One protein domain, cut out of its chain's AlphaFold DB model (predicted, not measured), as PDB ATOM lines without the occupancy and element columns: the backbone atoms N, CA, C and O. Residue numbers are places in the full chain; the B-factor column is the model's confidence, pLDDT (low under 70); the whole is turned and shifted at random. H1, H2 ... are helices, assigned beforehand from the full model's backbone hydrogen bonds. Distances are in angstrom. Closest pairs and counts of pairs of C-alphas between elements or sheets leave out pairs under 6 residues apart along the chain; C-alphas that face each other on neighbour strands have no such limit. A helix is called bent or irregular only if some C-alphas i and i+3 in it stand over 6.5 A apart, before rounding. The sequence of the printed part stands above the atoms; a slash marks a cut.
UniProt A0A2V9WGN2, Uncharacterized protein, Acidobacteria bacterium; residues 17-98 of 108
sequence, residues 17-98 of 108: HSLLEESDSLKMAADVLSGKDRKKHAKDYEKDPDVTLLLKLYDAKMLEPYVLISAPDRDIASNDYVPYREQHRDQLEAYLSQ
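Overview. This is residues 17 to 98 of the 108 residues of an uncharacterized protein of Acidobacteria bacterium (UniProt A0A2V9WGN2). Helix H1 lies along an elongated body, H3 and H4 packed on it, H2 at one end, H5 and kinked H6 at the other. The printed part has 82 residues with six named helices: all helix. It is only just compact, close to loose: radius of gyration of the C-alphas 13.7 A, spans 41 by 27 by 18 A.

Arrangement. H1, residues 19 to 34, touches the hub H4, residues 63 to 69, C-alphas 23 and 64 closest at 5.7 A. H3, residues 49 to 59, touches H1 about perpendicular, 77 degrees, C-alphas 30 and 55 closest at 5.9 A. H6, residues 81 to 98, touches H4, C-alphas 65 and 92 closest at 5.5 A. H2, residues 38 to 45, is near H1; H5, residues 74 to 79, is close but not clearly touching H1. Every O i to N i+4 pair is within hydrogen-bond range in H1, H3, H4 and H5, 2 of 4 in H2, 11 of 14 in H6.

Along the chain. Find C-alpha 19 at (38.584, 131.979, 46.916); H1 runs 21.7 A from there. H6 ends at C-alpha 98, (41.810, 120.534, 63.483). H2 and H6 are irregular: C-alphas 40 and 43 are 7.9 A apart, 87 and 90 8.6 A.

Size, cuts and confidence. The printed part has no cut, and no printed residue is under 70 in pLDDT.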
ATOM      1  N   HIS A  17      36.507 139.429  43.967       90.50
ATOM      2  CA  HIS A  17      37.537 138.628  44.604       90.50
ATOM      3  C   HIS A  17      37.051 137.178  44.753       90.50
ATOM      4  O   HIS A  17      35.861 136.929  44.986       90.50
ATOM      5  N   SER A  18      37.941 136.217  44.520       93.44
ATOM      6  CA  SER A  18      37.604 134.794  44.539       93.44
ATOM      7  C   SER A  18      38.439 134.017  45.545       93.44
ATOM      8  O   SER A  18      39.589 134.357  45.815       93.44
ATOM      9  N   LEU A  19      37.872 132.918  46.047       95.00
ATOM     10  CA  LEU A  19      38.584 131.979  46.916       95.00
ATOM     11  C   LEU A  19      39.929 131.536  46.325       95.00
ATOM     12  O   LEU A  19      40.920 131.452  47.047       95.00
ATOM     13  N   LEU A  20      39.970 131.266  45.017       92.88
ATOM     14  CA  LEU A  20      41.192 130.853  44.329       92.88
ATOM     15  C   LEU A  20      42.267 131.946  44.389       92.88
ATOM     16  O   LEU A  20      43.416 131.655  44.692       92.88
ATOM     17  N   GLU A  21      41.898 133.205  44.150       92.81
ATOM     18  CA  GLU A  21      42.846 134.325  44.207       92.81
ATOM     19  C   GLU A  21      43.400 134.550  45.615       92.81
ATOM     20  O   GLU A  21      44.610 134.733  45.774       92.81
ATOM     21  N   GLU A  22      42.540 134.511  46.633       94.75
ATOM     22  CA  GLU A  22      42.964 134.717  48.019       94.75
ATOM     23  C   GLU A  22      43.837 133.556  48.512       94.75
ATOM     24  O   GLU A  22      44.922 133.763  49.061       94.75
ATOM     25  N   SER A  23      43.417 132.313  48.259       95.88
ATOM     26  CA  SER A  23      44.183 131.130  48.660       95.88
ATOM     27  C   SER A  23      45.526 131.024  47.930       95.88
ATOM     28  O   SER A  23      46.523 130.696  48.576       95.88
ATOM     29  N   ASP A  24      45.606 131.377  46.644       95.25
ATOM     30  CA  ASP A  24      46.876 131.452  45.910       95.25
ATOM     31  C   ASP A  24      47.785 132.557  46.460       95.25
ATOM     32  O   ASP A  24      48.999 132.371  46.561       95.25
ATOM     33  N   SER A  25      47.220 133.697  46.862       94.69
ATOM     34  CA  SER A  25      47.985 134.794  47.466       94.69
ATOM     35  C   SER A  25      48.600 134.379  48.804       94.69
ATOM     36  O   SER A  25      49.800 134.572  49.026       94.69
ATOM     37  N   LEU A  26      47.818 133.721  49.663       96.75
ATOM     38  CA  LEU A  26      48.299 133.149  50.922       96.75
ATOM     39  C   LEU A  26      49.325 132.037  50.692       96.75
ATOM     40  O   LEU A  26      50.336 131.969  51.391       96.75
ATOM     41  N   LYS A  27      49.106 131.189  49.683       96.88
ATOM     42  CA  LYS A  27      50.044 130.138  49.292       96.88
ATOM     43  C   LYS A  27      51.388 130.722  48.866       96.88
ATOM     44  O   LYS A  27      52.414 130.260  49.349       96.88
ATOM     45  N   MET A  28      51.394 131.769  48.041       95.56
ATOM     46  CA  MET A  28      52.622 132.460  47.638       95.56
ATOM     47  C   MET A  28      53.361 133.059  48.839       95.56
ATOM     48  O   MET A  28      54.582 132.935  48.934       95.56
ATOM     49  N   ALA A  29      52.640 133.675  49.781       95.06
ATOM     50  CA  ALA A  29      53.245 134.174  51.015       95.06
ATOM     51  C   ALA A  29      53.880 133.032  51.831       95.06
ATOM     52  O   ALA A  29      55.030 133.139  52.260       95.06
ATOM     53  N   ALA A  30      53.172 131.912  51.989       94.88
ATOM     54  CA  ALA A  30      53.676 130.736  52.688       94.88
ATOM     55  C   ALA A  30      54.871 130.080  51.972       94.88
ATOM     56  O   ALA A  30      55.813 129.655  52.637       94.88
ATOM     57  N   ASP A  31      54.893 130.044  50.638       94.31
ATOM     58  CA  ASP A  31      56.023 129.549  49.837       94.31
ATOM     59  C   ASP A  31      57.289 130.387  50.082       94.31
ATOM     60  O   ASP A  31      58.382 129.845  50.260       94.31
ATOM     61  N   VAL A  32      57.152 131.716  50.154       92.19
ATOM     62  CA  VAL A  32      58.268 132.621  50.478       92.19
ATOM     63  C   VAL A  32      58.777 132.367  51.898       92.19
ATOM     64  O   VAL A  32      59.982 132.218  52.107       92.19
ATOM     65  N   LEU A  33      57.866 132.258  52.868       90.81
ATOM     66  CA  LEU A  33      58.192 132.038  54.282       90.81
ATOM     67  C   LEU A  33      58.769 130.638  54.554       90.81
ATOM     68  O   LEU A  33      59.602 130.465  55.444       90.81
ATOM     69  N   SER A  34      58.349 129.631  53.788       87.50
ATOM     70  CA  SER A  34      58.815 128.246  53.919       87.50
ATOM     71  C   SER A  34      60.068 127.929  53.094       87.50
ATOM     72  O   SER A  34      60.626 126.835  53.229       87.50
ATOM     73  N   GLY A  35      60.542 128.886  52.289       85.50
ATOM     74  CA  GLY A  35      61.691 128.750  51.401       85.50
ATOM     75  C   GLY A  35      63.054 128.673  52.102       85.50
ATOM     76  O   GLY A  35      63.184 128.400  53.296       85.50
ATOM     77  N   LYS A  36      64.127 128.912  51.335       78.44
ATOM     78  CA  LYS A  36      65.528 128.697  51.766       78.44
ATOM     79  C   LYS A  36      65.911 129.448  53.047       78.44
ATOM     80  O   LYS A  36      66.749 128.959  53.805       78.44
ATOM     81  N   ASP A  37      65.270 130.581  53.313       78.75
ATOM     82  CA  ASP A  37      65.537 131.421  54.480       78.75
ATOM     83  C   ASP A  37      64.705 131.052  55.723       78.75
ATOM     84  O   ASP A  37      64.946 131.611  56.795       78.75
ATOM     85  N   ARG A  38      63.808 130.051  55.651       80.75
ATOM     86  CA  ARG A  38      62.978 129.610  56.792       80.75
ATOM     87  C   ARG A  38      63.813 129.335  58.038       80.75
ATOM     88  O   ARG A  38      63.466 129.769  59.126       80.75
ATOM     89  N   LYS A  39      64.952 128.648  57.890       80.25
ATOM     90  CA  LYS A  39      65.849 128.332  59.020       80.25
ATOM     91  C   LYS A  39      66.522 129.567  59.614       80.25
ATOM     92  O   LYS A  39      66.795 129.589  60.810       80.25
ATOM     93  N   LYS A  40      66.797 130.578  58.788       84.31
ATOM     94  CA  LYS A  40      67.453 131.821  59.202       84.31
ATOM     95  C   LYS A  40      66.519 132.685  60.050       84.31
ATOM     96  O   LYS A  40      66.979 133.297  61.007       84.31
ATOM     97  N   HIS A  41      65.227 132.672  59.728       84.12
ATOM     98  CA  HIS A  41      64.196 133.475  60.390       84.12
ATOM     99  C   HIS A  41      63.238 132.663  61.270       84.12
ATOM    100  O   HIS A  41      62.273 133.217  61.783       84.12
ATOM    101  N   ALA A  42      63.510 131.374  61.505       82.50
ATOM    102  CA  ALA A  42      62.616 130.479  62.249       82.50
ATOM    103  C   ALA A  42      62.194 131.061  63.607       82.50
ATOM    104  O   ALA A  42      61.013 131.077  63.931       82.50
ATOM    105  N   LYS A  43      63.149 131.626  64.356       84.88
ATOM    106  CA  LYS A  43      62.889 132.246  65.666       84.88
ATOM    107  C   LYS A  43      62.040 133.515  65.597       84.88
ATOM    108  O   LYS A  43      61.442 133.879  66.603       84.88
ATOM    109  N   ASP A  44      62.053 134.217  64.470       86.56
ATOM    110  CA  ASP A  44      61.242 135.417  64.273       86.56
ATOM    111  C   ASP A  44      59.826 135.015  63.845       86.56
ATOM    112  O   ASP A  44      58.855 135.528  64.388       86.56
ATOM    113  N   TYR A  45      59.705 134.014  62.966       87.25
ATOM    114  CA  TYR A  45      58.422 133.450  62.537       87.25
ATOM    115  C   TYR A  45      57.658 132.784  63.683       87.25
ATOM    116  O   TYR A  45      56.452 132.960  63.788       87.25
ATOM    117  N   GLU A  46      58.351 132.078  64.579       85.00
ATOM    118  CA  GLU A  46      57.747 131.461  65.771       85.00
ATOM    119  C   GLU A  46      57.178 132.485  66.767       85.00
ATOM    120  O   GLU A  46      56.345 132.129  67.600       85.00
ATOM    121  N   LYS A  47      57.619 133.748  66.709       91.81
ATOM    122  CA  LYS A  47      57.095 134.828  67.564       91.81
ATOM    123  C   LYS A  47      55.881 135.523  66.962       91.81
ATOM    124  O   LYS A  47      55.163 136.193  67.699       91.81
ATOM    125  N   ASP A  48      55.677 135.387  65.656       93.44
ATOM    126  CA  ASP A  48      54.538 135.959  64.955       93.44
ATOM    127  C   ASP A  48      53.420 134.898  64.854       93.44
ATOM    128  O   ASP A  48      53.575 133.882  64.157       93.44
ATOM    129  N   PRO A  49      52.303 135.077  65.585       93.38
ATOM    130  CA  PRO A  49      51.223 134.100  65.607       93.38
ATOM    131  C   PRO A  49      50.534 133.951  64.246       93.38
ATOM    132  O   PRO A  49      50.100 132.843  63.924       93.38
ATOM    133  N   ASP A  50      50.485 135.007  63.432       93.88
ATOM    134  CA  ASP A  50      49.822 134.991  62.127       93.88
ATOM    135  C   ASP A  50      50.682 134.245  61.106       93.88
ATOM    136  O   ASP A  50      50.188 133.374  60.386       93.88
ATOM    137  N   VAL A  51      51.996 134.491  61.105       94.12
ATOM    138  CA  VAL A  51      52.956 133.720  60.294       94.12
ATOM    139  C   VAL A  51      52.945 132.248  60.701       94.12
ATOM    140  O   VAL A  51      52.931 131.357  59.847       94.12
ATOM    141  N   THR A  52      52.914 131.973  62.007       94.19
ATOM    142  CA  THR A  52      52.831 130.605  62.527       94.19
ATOM    143  C   THR A  52      51.542 129.915  62.082       94.19
ATOM    144  O   THR A  52      51.579 128.748  61.684       94.19
ATOM    145  N   LEU A  53      50.402 130.608  62.129       95.56
ATOM    146  CA  LEU A  53      49.122 130.081  61.665       95.56
ATOM    147  C   LEU A  53      49.144 129.816  60.156       95.56
ATOM    148  O   LEU A  53      48.787 128.715  59.738       95.56
ATOM    149  N   LEU A  54      49.617 130.770  59.352       96.38
ATOM    150  CA  LEU A  54      49.720 130.636  57.900       96.38
ATOM    151  C   LEU A  54      50.543 129.404  57.503       96.38
ATOM    152  O   LEU A  54      50.094 128.605  56.682       96.38
ATOM    153  N   LEU A  55      51.715 129.209  58.118       94.62
ATOM    154  CA  LEU A  55      52.564 128.047  57.844       94.62
ATOM    155  C   LEU A  55      51.885 126.731  58.248       94.62
ATOM    156  O   LEU A  55      51.961 125.762  57.498       94.62
ATOM    157  N   LYS A  56      51.171 126.690  59.382       95.25
ATOM    158  CA  LYS A  56      50.402 125.502  59.791       95.25
ATOM    159  C   LYS A  56      49.283 125.173  58.806       95.25
ATOM    160  O   LYS A  56      49.109 124.010  58.455       95.25
ATOM    161  N   LEU A  57      48.529 126.178  58.361       97.56
ATOM    162  CA  LEU A  57      47.456 126.002  57.382       97.56
ATOM    163  C   LEU A  57      48.005 125.541  56.032       97.56
ATOM    164  O   LEU A  57      47.430 124.647  55.415       97.56
ATOM    165  N   TYR A  58      49.121 126.119  55.591       96.56
ATOM    166  CA  TYR A  58      49.806 125.724  54.366       96.56
ATOM    167  C   TYR A  58      50.291 124.269  54.435       96.56
ATOM    168  O   TYR A  58      49.927 123.467  53.574       96.56
ATOM    169  N   ASP A  59      51.020 123.901  55.494       95.00
ATOM    170  CA  ASP A  59      51.537 122.541  55.696       95.00
ATOM    171  C   ASP A  59      50.386 121.509  55.790       95.00
ATOM    172  O   ASP A  59      50.510 120.383  55.302       95.00
ATOM    173  N   ALA A  60      49.230 121.903  56.344       96.50
ATOM    174  CA  ALA A  60      48.025 121.073  56.450       96.50
ATOM    175  C   ALA A  60      47.114 121.088  55.204       96.50
ATOM    176  O   ALA A  60      46.126 120.355  55.176       96.50
ATOM    177  N   LYS A  61      47.416 121.896  54.175       96.81
ATOM    178  CA  LYS A  61      46.555 122.128  52.994       96.81
ATOM    179  C   LYS A  61      45.150 122.653  53.346       96.81
ATOM    180  O   LYS A  61      44.151 122.242  52.759       96.81
ATOM    181  N   MET A  62      45.079 123.580  54.300       98.00
ATOM    182  CA  MET A  62      43.836 124.130  54.864       98.00
ATOM    183  C   MET A  62      43.626 125.630  54.593       98.00
ATOM    184  O   MET A  62      42.808 126.264  55.255       98.00
ATOM    185  N   LEU A  63      44.324 126.209  53.608       97.88
ATOM    186  CA  LEU A  63      44.169 127.628  53.256       97.88
ATOM    187  C   LEU A  63      42.761 127.967  52.744       97.88
ATOM    188  O   LEU A  63      42.168 128.936  53.200       97.88
ATOM    189  N   GLU A  64      42.196 127.162  51.843       97.62
ATOM    190  CA  GLU A  64      40.850 127.410  51.305       97.62
ATOM    191  C   GLU A  64      39.750 127.321  52.387       97.62
ATOM    192  O   GLU A  64      38.974 128.272  52.508       97.62
ATOM    193  N   PRO A  65      39.686 126.271  53.242       97.75
ATOM    194  CA  PRO A  65      38.762 126.261  54.378       97.75
ATOM    195  C   PRO A  65      38.942 127.439  55.336       97.75
ATOM    196  O   PRO A  65      37.947 127.987  55.811       97.75
ATOM    197  N   TYR A  66      40.186 127.848  55.608       97.81
ATOM    198  CA  TYR A  66      40.473 129.009  56.449       97.81
ATOM    199  C   TYR A  66      39.873 130.290  55.865       97.81
ATOM    200  O   TYR A  66      39.157 131.006  56.567       97.81
ATOM    201  N   VAL A  67      40.097 130.546  54.574       97.31
ATOM    202  CA  VAL A  67      39.527 131.709  53.882       97.31
ATOM    203  C   VAL A  67      38.000 131.652  53.902       97.31
ATOM    204  O   VAL A  67      37.360 132.654  54.176       97.31
ATOM    205  N   LEU A  68      37.391 130.485  53.681       96.94
ATOM    206  CA  LEU A  68      35.931 130.359  53.653       96.94
ATOM    207  C   LEU A  68      35.256 130.524  55.016       96.94
ATOM    208  O   LEU A  68      34.150 131.058  55.086       96.94
ATOM    209  N   ILE A  69      35.866 130.006  56.083       95.69
ATOM    210  CA  ILE A  69      35.220 129.894  57.399       95.69
ATOM    211  C   ILE A  69      35.676 131.000  58.349       95.69
ATOM    212  O   ILE A  69      34.870 131.503  59.131       95.69
ATOM    213  N   SER A  70      36.955 131.363  58.317       95.69
ATOM    214  CA  SER A  70      37.574 132.212  59.340       95.69
ATOM    215  C   SER A  70      37.963 133.595  58.840       95.69
ATOM    216  O   SER A  70      37.972 134.525  59.642       95.69
ATOM    217  N   ALA A  71      38.235 133.751  57.545       93.69
ATOM    218  CA  ALA A  71      38.601 135.036  56.955       93.69
ATOM    219  C   ALA A  71      37.872 135.365  55.631       93.69
ATOM    220  O   ALA A  71      38.519 135.878  54.715       93.69
ATOM    221  N   PRO A  72      36.554 135.106  55.478       93.50
ATOM    222  CA  PRO A  72      35.904 135.374  54.206       93.50
ATOM    223  C   PRO A  72      35.649 136.871  54.045       93.50
ATOM    224  O   PRO A  72      35.077 137.525  54.923       93.50
ATOM    225  N   ASP A  73      36.005 137.412  52.884       92.81
ATOM    226  CA  ASP A  73      35.470 138.703  52.474       92.81
ATOM    227  C   ASP A  73      34.031 138.570  51.944       92.81
ATOM    228  O   ASP A  73      33.462 137.479  51.834       92.81
ATOM    229  N   ARG A  74      33.416 139.709  51.609       93.00
ATOM    230  CA  ARG A  74      32.027 139.752  51.140       93.00
ATOM    231  C   ARG A  74      31.809 138.966  49.842       93.00
ATOM    232  O   ARG A  74      30.756 138.336  49.702       93.00
ATOM    233  N   ASP A  75      32.737 139.044  48.893       92.50
ATOM    234  CA  ASP A  75      32.592 138.400  47.588       92.50
ATOM    235  C   ASP A  75      32.761 136.885  47.729       92.50
ATOM    236  O   ASP A  75      31.930 136.130  47.223       92.50
ATOM    237  N   ILE A  76      33.751 136.437  48.495       94.44
ATOM    238  CA  ILE A  76      34.002 135.022  48.774       94.44
ATOM    239  C   ILE A  76      32.836 134.414  49.562       94.44
ATOM    240  O   ILE A  76      32.281 133.392  49.150       94.44
ATOM    241  N   ALA A  77      32.393 135.068  50.643       92.00
ATOM    242  CA  ALA A  77      31.275 134.596  51.465       92.00
ATOM    243  C   ALA A  77      29.994 134.385  50.643       92.00
ATOM    244  O   ALA A  77      29.266 133.416  50.853       92.00
ATOM    245  N   SER A  78      29.722 135.292  49.701       92.44
ATOM    246  CA  SER A  78      28.482 135.274  48.920       92.44
ATOM    247  C   SER A  78      28.516 134.294  47.745       92.44
ATOM    248  O   SER A  78      27.455 133.866  47.299       92.44
ATOM    249  N   ASN A  79      29.699 133.969  47.212       92.56
ATOM    250  CA  ASN A  79      29.812 133.273  45.926       92.56
ATOM    251  C   ASN A  79      30.531 131.924  45.996       92.56
ATOM    252  O   ASN A  79      30.222 131.052  45.187       92.56
ATOM    253  N   ASP A  80      31.477 131.733  46.918       95.06
ATOM    254  CA  ASP A  80      32.398 130.592  46.856       95.06
ATOM    255  C   ASP A  80      32.082 129.496  47.881       95.06
ATOM    256  O   ASP A  80      32.391 128.332  47.637       95.06
ATOM    257  N   TYR A  81      31.404 129.814  48.991       94.31
ATOM    258  CA  TYR A  81      31.144 128.825  50.046       94.31
ATOM    259  C   TYR A  81      30.288 127.641  49.577       94.31
ATOM    260  O   TYR A  81      30.669 126.487  49.767       94.31
ATOM    261  N   VAL A  82      29.124 127.912  48.975       95.44
ATOM    262  CA  VAL A  82      28.188 126.867  48.525       95.44
ATOM    263  C   VAL A  82      28.834 125.918  47.505       95.44
ATOM    264  O   VAL A  82      28.878 124.721  47.797       95.44
ATOM    265  N   PRO A  83      29.385 126.397  46.368       95.12
ATOM    266  CA  PRO A  83      29.981 125.502  45.377       95.12
ATOM    267  C   PRO A  83      31.205 124.750  45.912       95.12
ATOM    268  O   PRO A  83      31.404 123.588  45.559       95.12
ATOM    269  N   TYR A  84      32.002 125.367  46.794       96.44
ATOM    270  CA  TYR A  84      33.129 124.685  47.428       96.44
ATOM    271  C   TYR A  84      32.661 123.556  48.348       96.44
ATOM    272  O   TYR A  84      33.142 122.428  48.261       96.44
ATOM    273  N   ARG A  85      31.677 123.830  49.211       96.25
ATOM    274  CA  ARG A  85      31.145 122.852  50.166       96.25
ATOM    275  C   ARG A  85      30.574 121.613  49.480       96.25
ATOM    276  O   ARG A  85      30.681 120.527  50.043       96.25
ATOM    277  N   GLU A  86      29.959 121.756  48.311       96.88
ATOM    278  CA  GLU A  86      29.404 120.624  47.556       96.88
ATOM    279  C   GLU A  86      30.473 119.616  47.116       96.88
ATOM    280  O   GLU A  86      30.179 118.428  47.007       96.88
ATOM    281  N   GLN A  87      31.712 120.072  46.917       96.25
ATOM    282  CA  GLN A  87      32.813 119.263  46.390       96.25
ATOM    283  C   GLN A  87      33.865 118.908  47.455       96.25
ATOM    284  O   GLN A  87      34.532 117.884  47.341       96.25
ATOM    285  N   HIS A  88      33.990 119.724  48.507       97.12
ATOM    286  CA  HIS A  88      35.085 119.666  49.486       97.12
ATOM    287  C   HIS A  88      34.590 119.599  50.935       97.12
ATOM    288  O   HIS A  88      35.255 120.072  51.861       97.12
ATOM    289  N   ARG A  89      33.405 119.019  51.161       96.56
ATOM    290  CA  ARG A  89      32.802 118.933  52.498       96.56
ATOM    291  C   ARG A  89      33.749 118.333  53.541       96.56
ATOM    292  O   ARG A  89      33.899 118.913  54.612       96.56
ATOM    293  N   ASP A  90      34.419 117.236  53.203       96.81
ATOM    294  CA  ASP A  90      35.340 116.539  54.108       96.81
ATOM    295  C   ASP A  90      36.507 117.438  54.543       96.81
ATOM    296  O   ASP A  90      36.967 117.378  55.681       96.81
ATOM    297  N   GLN A  91      36.962 118.324  53.654       96.75
ATOM    298  CA  GLN A  91      38.045 119.263  53.935       96.75
ATOM    299  C   GLN A  91      37.589 120.388  54.875       96.75
ATOM    300  O   GLN A  91      38.338 120.785  55.767       96.75
ATOM    301  N   LEU A  92      36.343 120.860  54.737       97.06
ATOM    302  CA  LEU A  92      35.741 121.804  55.687       97.06
ATOM    303  C   LEU A  92      35.570 121.166  57.074       97.06
ATOM    304  O   LEU A  92      35.883 121.796  58.082       97.06
ATOM    305  N   GLU A  93      35.110 119.914  57.138       96.19
ATOM    306  CA  GLU A  93      34.973 119.175  58.401       96.19
ATOM    307  C   GLU A  93      36.342 118.936  59.060       96.19
ATOM    308  O   GLU A  93      36.501 119.167  60.262       96.19
ATOM    309  N   ALA A  94      37.361 118.579  58.273       96.25
ATOM    310  CA  ALA A  94      38.734 118.439  58.744       96.25
ATOM    311  C   ALA A  94      39.290 119.755  59.303       96.25
ATOM    312  O   ALA A  94      39.899 119.748  60.374       96.25
ATOM    313  N   TYR A  95      39.052 120.882  58.628       97.31
ATOM    314  CA  TYR A  95      39.463 122.196  59.119       97.31
ATOM    315  C   TYR A  95      38.810 122.532  60.460       97.31
ATOM    316  O   TYR A  95      39.506 122.886  61.415       97.31
ATOM    317  N   LEU A  96      37.488 122.364  60.561       95.62
ATOM    318  CA  LEU A  96      36.761 122.607  61.804       95.62
ATOM    319  C   LEU A  96      37.326 121.753  62.942       95.62
ATOM    320  O   LEU A  96      37.601 122.280  64.016       95.62
ATOM    321  N   SER A  97      37.561 120.463  62.699       94.44
ATOM    322  CA  SER A  97      38.094 119.553  63.715       94.44
ATOM    323  C   SER A  97      39.535 119.859  64.127       94.44
ATOM    324  O   SER A  97      39.890 119.588  65.269       94.44
ATOM    325  N   GLN A  98      40.382 120.336  63.214       94.06
ATOM    326  CA  GLN A  98      41.810 120.534  63.483       94.06
ATOM    327  C   GLN A  98      42.130 121.925  64.037       94.06
ATOM    328  O   GLN A  98      43.065 122.062  64.824       94.06
TER     329      GLN A  98